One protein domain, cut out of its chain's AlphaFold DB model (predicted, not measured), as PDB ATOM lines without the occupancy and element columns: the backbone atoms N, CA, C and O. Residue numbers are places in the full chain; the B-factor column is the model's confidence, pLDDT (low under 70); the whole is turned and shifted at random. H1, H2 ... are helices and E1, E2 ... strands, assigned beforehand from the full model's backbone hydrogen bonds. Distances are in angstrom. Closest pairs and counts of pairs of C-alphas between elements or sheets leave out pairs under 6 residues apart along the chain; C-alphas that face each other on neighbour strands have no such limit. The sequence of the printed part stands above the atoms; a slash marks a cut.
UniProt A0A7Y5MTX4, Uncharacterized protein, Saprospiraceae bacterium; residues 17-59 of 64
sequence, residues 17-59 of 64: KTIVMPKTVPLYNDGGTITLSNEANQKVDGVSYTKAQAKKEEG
ATOM      1  N   LYS A  17      56.422 -46.983  35.055       85.94
ATOM      2  CA  LYS A  17      55.758 -47.485  33.847       85.94
ATOM      3  C   LYS A  17      54.567 -46.617  33.482       85.94
ATOM      4  O   LYS A  17      53.645 -46.434  34.273       85.94
ATOM      5  N   THR A  18      54.558 -46.127  32.248       86.38
ATOM      6  CA  THR A  18      53.426 -45.382  31.692       86.38
ATOM      7  C   THR A  18      52.413 -46.344  31.085       86.38
ATOM      8  O   THR A  18      52.750 -47.158  30.226       86.38
ATOM      9  N   ILE A  19      51.153 -46.227  31.503       83.00
ATOM     10  CA  ILE A  19      50.041 -47.001  30.948       83.00
ATOM     11  C   ILE A  19      49.201 -46.095  30.053       83.00
ATOM     12  O   ILE A  19      48.649 -45.090  30.504       83.00
ATOM     13  N   VAL A  20      49.071 -46.471  28.782       80.62
ATOM     14  CA  VAL A  20      48.169 -45.789  27.850       80.62
ATOM     15  C   VAL A  20      46.758 -46.322  28.061       80.62
ATOM     16  O   VAL A  20      46.444 -47.450  27.690       80.62
ATOM     17  N   MET A  21      45.898 -45.502  28.659       77.62
ATOM     18  CA  MET A  21      44.518 -45.890  28.934       77.62
ATOM     19  C   MET A  21      43.665 -45.861  27.656       77.62
ATOM     20  O   MET A  21      43.720 -44.890  26.894       77.62
ATOM     21  N   PRO A  22      42.825 -46.883  27.408       76.25
ATOM     22  CA  PRO A  22      41.921 -46.876  26.268       76.25
ATOM     23  C   PRO A  22      40.802 -45.848  26.473       76.25
ATOM     24  O   PRO A  22      40.318 -45.642  27.587       76.25
ATOM     25  N   LYS A  23      40.291 -45.272  25.377       73.31
ATOM     26  CA  LYS A  23      39.183 -44.289  25.407       73.31
ATOM     27  C   LYS A  23      37.897 -44.813  26.067       73.31
ATOM     28  O   LYS A  23      37.023 -44.036  26.437       73.31
ATOM     29  N   THR A  24      37.766 -46.131  26.215       71.62
ATOM     30  CA  THR A  24      36.639 -46.794  26.889       71.62
ATOM     31  C   THR A  24      36.657 -46.620  28.413       71.62
ATOM     32  O   THR A  24      35.618 -46.823  29.060       71.62
ATOM     33  N   VAL A  25      37.795 -46.194  28.978       71.38
ATOM     34  CA  VAL A  25      37.996 -45.870  30.395       71.38
ATOM     35  C   VAL A  25      38.251 -44.363  30.520       71.38
ATOM     36  O   VAL A  25      39.399 -43.928  30.583       71.38
ATOM     37  N   PRO A  26      37.189 -43.539  30.499       67.50
ATOM     38  CA  PRO A  26      37.335 -42.097  30.621       67.50
ATOM     39  C   PRO A  26      37.851 -41.738  32.017       67.50
ATOM     40  O   PRO A  26      37.219 -42.064  33.024       67.50
ATOM     41  N   LEU A  27      38.992 -41.051  32.063       71.75
ATOM     42  CA  LEU A  27      39.474 -40.367  33.257       71.75
ATOM     43  C   LEU A  27      38.881 -38.960  33.232       71.75
ATOM     44  O   LEU A  27      39.342 -38.091  32.497       71.75
ATOM     45  N   TYR A  28      37.785 -38.762  33.962       70.06
ATOM     46  CA  TYR A  28      37.140 -37.457  34.021       70.06
ATOM     47  C   TYR A  28      37.970 -36.497  34.882       70.06
ATOM     48  O   TYR A  28      38.381 -36.836  35.996       70.06
ATOM     49  N   ASN A  29      38.151 -35.265  34.404       71.06
ATOM     50  CA  ASN A  29      38.831 -34.188  35.131       71.06
ATOM     51  C   ASN A  29      37.935 -33.537  36.205       71.06
ATOM     52  O   ASN A  29      37.975 -32.329  36.431       71.06
ATOM     53  N   ASP A  30      37.103 -34.331  36.877       76.12
ATOM     54  CA  ASP A  30      36.150 -33.870  37.895       76.12
ATOM     55  C   ASP A  30      36.559 -34.262  39.323       76.12
ATOM     56  O   ASP A  30      35.805 -34.065  40.275       76.12
ATOM     57  N   GLY A  31      37.787 -34.757  39.484       77.56
ATOM     58  CA  GLY A  31      38.262 -35.359  40.721       77.56
ATOM     59  C   GLY A  31      37.860 -36.829  40.844       77.56
ATOM     60  O   GLY A  31      37.003 -37.331  40.117       77.56
ATOM     61  N   GLY A  32      38.506 -37.532  41.766       83.50
ATOM     62  CA  GLY A  32      38.289 -38.955  41.995       83.50
ATOM     63  C   GLY A  32      39.512 -39.632  42.595       83.50
ATOM     64  O   GLY A  32      40.486 -38.979  42.968       83.50
ATOM     65  N   THR A  33      39.456 -40.957  42.677       85.56
ATOM     66  CA  THR A  33      40.577 -41.780  43.136       85.56
ATOM     67  C   THR A  33      40.948 -42.781  42.054       85.56
ATOM     68  O   THR A  33      40.124 -43.609  41.660       85.56
ATOM     69  N   ILE A  34      42.197 -42.735  41.598       84.75
ATOM     70  CA  ILE A  34      42.792 -43.795  40.784       84.75
ATOM     71  C   ILE A  34      43.317 -44.842  41.755       84.75
ATOM     72  O   ILE A  34      44.101 -44.527  42.645       84.75
ATOM     73  N   THR A  35      42.847 -46.078  41.621       88.62
ATOM     74  CA  THR A  35      43.221 -47.178  42.516       88.62
ATOM     75  C   THR A  35      43.999 -48.220  41.735       88.62
ATOM     76  O   THR A  35      43.523 -48.690  40.702       88.62
ATOM     77  N   LEU A  36      45.161 -48.602  42.255       90.56
ATOM     78  CA  LEU A  36      45.916 -49.752  41.786       90.56
ATOM     79  C   LEU A  36      45.548 -50.961  42.646       90.56
ATOM     80  O   LEU A  36      45.578 -50.908  43.879       90.56
ATOM     81  N   SER A  37      45.173 -52.058  42.001       91.25
ATOM     82  CA  SER A  37      44.832 -53.310  42.674       91.25
ATOM     83  C   SER A  37      45.670 -54.454  42.130       91.25
ATOM     84  O   SER A  37      46.043 -54.440  40.959       91.25
ATOM     85  N   ASN A  38      45.951 -55.438  42.980       90.50
ATOM     86  CA  ASN A  38      46.604 -56.673  42.560       90.50
ATOM     87  C   ASN A  38      45.600 -57.636  41.899       90.50
ATOM     88  O   ASN A  38      44.395 -57.374  41.827       90.50
ATOM     89  N   GLU A  39      46.101 -58.785  41.454       90.50
ATOM     90  CA  GLU A  39      45.315 -59.844  40.809       90.50
ATOM     91  C   GLU A  39      44.208 -60.411  41.718       90.50
ATOM     92  O   GLU A  39      43.138 -60.789  41.243       90.50
ATOM     93  N   ALA A  40      44.406 -60.373  43.040       91.44
ATOM     94  CA  ALA A  40      43.395 -60.732  44.036       91.44
ATOM     95  C   ALA A  40      42.341 -59.625  44.269       91.44
ATOM     96  O   ALA A  40      41.523 -59.732  45.181       91.44
ATOM     97  N   ASN A  41      42.333 -58.562  43.452       88.25
ATOM     98  CA  ASN A  41      41.483 -57.371  43.584       88.25
ATOM     99  C   ASN A  41      41.668 -56.601  44.904       88.25
ATOM    100  O   ASN A  41      40.795 -55.829  45.303       88.25
ATOM    101  N   GLN A  42      42.802 -56.778  45.578       93.06
ATOM    102  CA  GLN A  42      43.138 -56.029  46.782       93.06
ATOM    103  C   GLN A  42      43.813 -54.719  46.386       93.06
ATOM    104  O   GLN A  42      44.658 -54.694  45.490       93.06
ATOM    105  N   LYS A  43      43.456 -53.621  47.059       91.50
ATOM    106  CA  LYS A  43      44.114 -52.328  46.860       91.50
ATOM    107  C   LYS A  43      45.584 -52.435  47.271       91.50
ATOM    108  O   LYS A  43      45.872 -52.762  48.418       91.50
ATOM    109  N   VAL A  44      46.475 -52.114  46.340       92.12
ATOM    110  CA  VAL A  44      47.917 -51.979  46.588       92.12
ATOM    111  C   VAL A  44      48.243 -50.520  46.873       92.12
ATOM    112  O   VAL A  44      48.926 -50.225  47.845       92.12
ATOM    113  N   ASP A  45      47.691 -49.610  46.068       91.31
ATOM    114  CA  ASP A  45      47.874 -48.171  46.230       91.31
ATOM    115  C   ASP A  45      46.687 -47.392  45.631       91.31
ATOM    116  O   ASP A  45      45.811 -47.956  44.965       91.31
ATOM    117  N   GLY A  46      46.599 -46.091  45.886       87.38
ATOM    118  CA  GLY A  46      45.693 -45.221  45.152       87.38
ATOM    119  C   GLY A  46      45.898 -43.742  45.438       87.38
ATOM    120  O   GLY A  46      46.107 -43.332  46.578       87.38
ATOM    121  N   VAL A  47      45.730 -42.938  44.394       86.94
ATOM    122  CA  VAL A  47      45.929 -41.489  44.408       86.94
ATOM    123  C   VAL A  47      44.587 -40.805  44.237       86.94
ATOM    124  O   VAL A  47      43.818 -41.135  43.334       86.94
ATOM    125  N   SER A  48      44.302 -39.848  45.116       86.38
ATOM    126  CA  SER A  48      43.096 -39.026  45.033       86.38
ATOM    127  C   SER A  48      43.438 -37.640  44.519       86.38
ATOM    128  O   SER A  48      44.423 -37.043  44.945       86.38
ATOM    129  N   TYR A  49      42.604 -37.125  43.626       83.69
ATOM    130  CA  TYR A  49      42.756 -35.800  43.048       83.69
ATOM    131  C   TYR A  49      41.417 -35.069  43.050       83.69
ATOM    132  O   TYR A  49      40.339 -35.665  42.998       83.69
ATOM    133  N   THR A  50      41.483 -33.749  43.128       86.12
ATOM    134  CA  THR A  50      40.323 -32.862  43.092       86.12
ATOM    135  C   THR A  50      40.084 -32.346  41.679       86.12
ATOM    136  O   THR A  50      40.992 -32.276  40.850       86.12
ATOM    137  N   LYS A  51      38.859 -31.885  41.421       82.94
ATOM    138  CA  LYS A  51      38.504 -31.175  40.185       82.94
ATOM    139  C   LYS A  51      39.413 -29.974  39.897       82.94
ATOM    140  O   LYS A  51      39.719 -29.692  38.744       82.94
ATOM    141  N   ALA A  52      39.841 -29.258  40.939       82.00
ATOM    142  CA  ALA A  52      40.727 -28.105  40.794       82.00
ATOM    143  C   ALA A  52      42.132 -28.518  40.325       82.00
ATOM    144  O   ALA A  52      42.689 -27.865  39.445       82.00
ATOM    145  N   GLN A  53      42.668 -29.618  40.865       77.62
ATOM    146  CA  GLN A  53      43.939 -30.196  40.419       77.62
ATOM    147  C   GLN A  53      43.840 -30.666  38.968       77.62
ATOM    148  O   GLN A  53      44.648 -30.248  38.149       77.62
ATOM    149  N   ALA A  54      42.779 -31.399  38.614       72.56
ATOM    150  CA  ALA A  54      42.592 -31.907  37.255       72.56
ATOM    151  C   ALA A  54      42.521 -30.802  36.185       72.56
ATOM    152  O   ALA A  54      43.082 -30.957  35.109       72.56
ATOM    153  N   LYS A  55      41.864 -29.672  36.483       70.62
ATOM    154  CA  LYS A  55      41.791 -28.522  35.563       70.62
ATOM    155  C   LYS A  55      43.102 -27.749  35.442       70.62
ATOM    156  O   LYS A  55      43.372 -27.170  34.398       70.62
ATOM    157  N   LYS A  56      43.885 -27.673  36.520       64.06
ATOM    158  CA  LYS A  56      45.183 -26.982  36.516       64.06
ATOM    159  C   LYS A  56      46.264 -27.819  35.825       64.06
ATOM    160  O   LYS A  56      47.198 -27.264  35.261       64.06
ATOM    161  N   GLU A  57      46.109 -29.135  35.877       63.03
ATOM    162  CA  GLU A  57      47.016 -30.146  35.335       63.03
ATOM    163  C   GLU A  57      46.438 -30.808  34.072       63.03
ATOM    164  O   GLU A  57      46.771 -31.945  33.750       63.03
ATOM    165  N   GLU A  58      45.551 -30.119  33.345       49.44
ATOM    166  CA  GLU A  58      44.931 -30.655  32.133       49.44
ATOM    167  C   GLU A  58      45.999 -30.905  31.052       49.44
ATOM    168  O   GLU A  58      46.580 -29.972  30.501       49.44
ATOM    169  N   GLY A  59      46.287 -32.183  30.773       50.50
ATOM    170  CA  GLY A  59      47.388 -32.608  29.896       50.50
ATOM    171  C   GLY A  59      48.712 -32.908  30.614       50.50
ATOM    172  O   GLY A  59      49.688 -33.256  29.950       50.50
TER     173      GLY A  59
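This is residues 17 to 59 of the 64 residues of an uncharacterized protein of Saprospiraceae bacterium (UniProt A0A7Y5MTX4). A long, narrow hairpin of two antiparallel strands, E1 and E2, makes the length of the domain, with the short helix H1 following E2 at the end away from the turn. The stretch before E1 is a curved arm, of which residues 17 to 26 stick out away from the rest. The printed part has 43 residues, with two named strands and one named helix in the order E1, E2, H1; the sheet's order is E1 - E2, antiparallel. The class is mixed, helices and strands, with under half of the residues in named elements. The whole is loose, with a radius of gyration of the C-alphas of 11.9 A, and elongated, spanning 34 by 20 by 19 A.

The printed part begins with residues 17 to 30, a stretch of 14 residues with no named element; C-alpha 17 is at (55.758, -47.485, 33.847). Strand E1 holds residues 31 to 37 and is 19.2 A long from first to last C-alpha, beginning at C-alpha 31 at (38.262, -35.359, 40.721). Strand E2, residues 43 to 50, is the longest strand by residues and measures 20.2 A. Helix H1 holds residues 51 to 56, is 8.7 A long and ends at C-alpha 56 at (45.183, -26.982, 36.516).

E1 and E2 form a hairpin of antiparallel strands, with an angle of 169 degrees between their N-to-C directions. Among the C-alphas that face each other are those of Gly 31 and Thr 50, 4.0 A apart, and those of Thr 35 and Gly 46, 4.1 A apart. Across the pair, N of residue 34 and O of residue 47 are within hydrogen-bond range at 2.9 A, and so are N of residue 49 and O of residue 32, also at 2.9 A. A tight link of 5 residues joins E1 to E2. E2 and H1 are joined by a tight link with 0 residues between them. E1 and H1 have 5 pairs of C-alphas within 8 A, and their closest C-alphas are those of Gly 31 and Lys 51, 4.2 A apart. In H1 every O i to N i+4 pair is within hydrogen-bond range.

The two C-alphas farthest apart are those of Ala 40 and Lys 56, at 34.6 A, while those of Lys 17 and Gly 59, the first and last printed, are 17.5 A apart. Residues 17 to 26 stand free; without them the body of 33 residues spans 34 by 13 by 11 A. The printed part has no cut, and neither of its two links, E1 to E2 and E2 to H1, is long. The mean pLDDT of the printed part is 79.9, and the model's confidence is low, under 70, at residue 26 and residues 56 to 59.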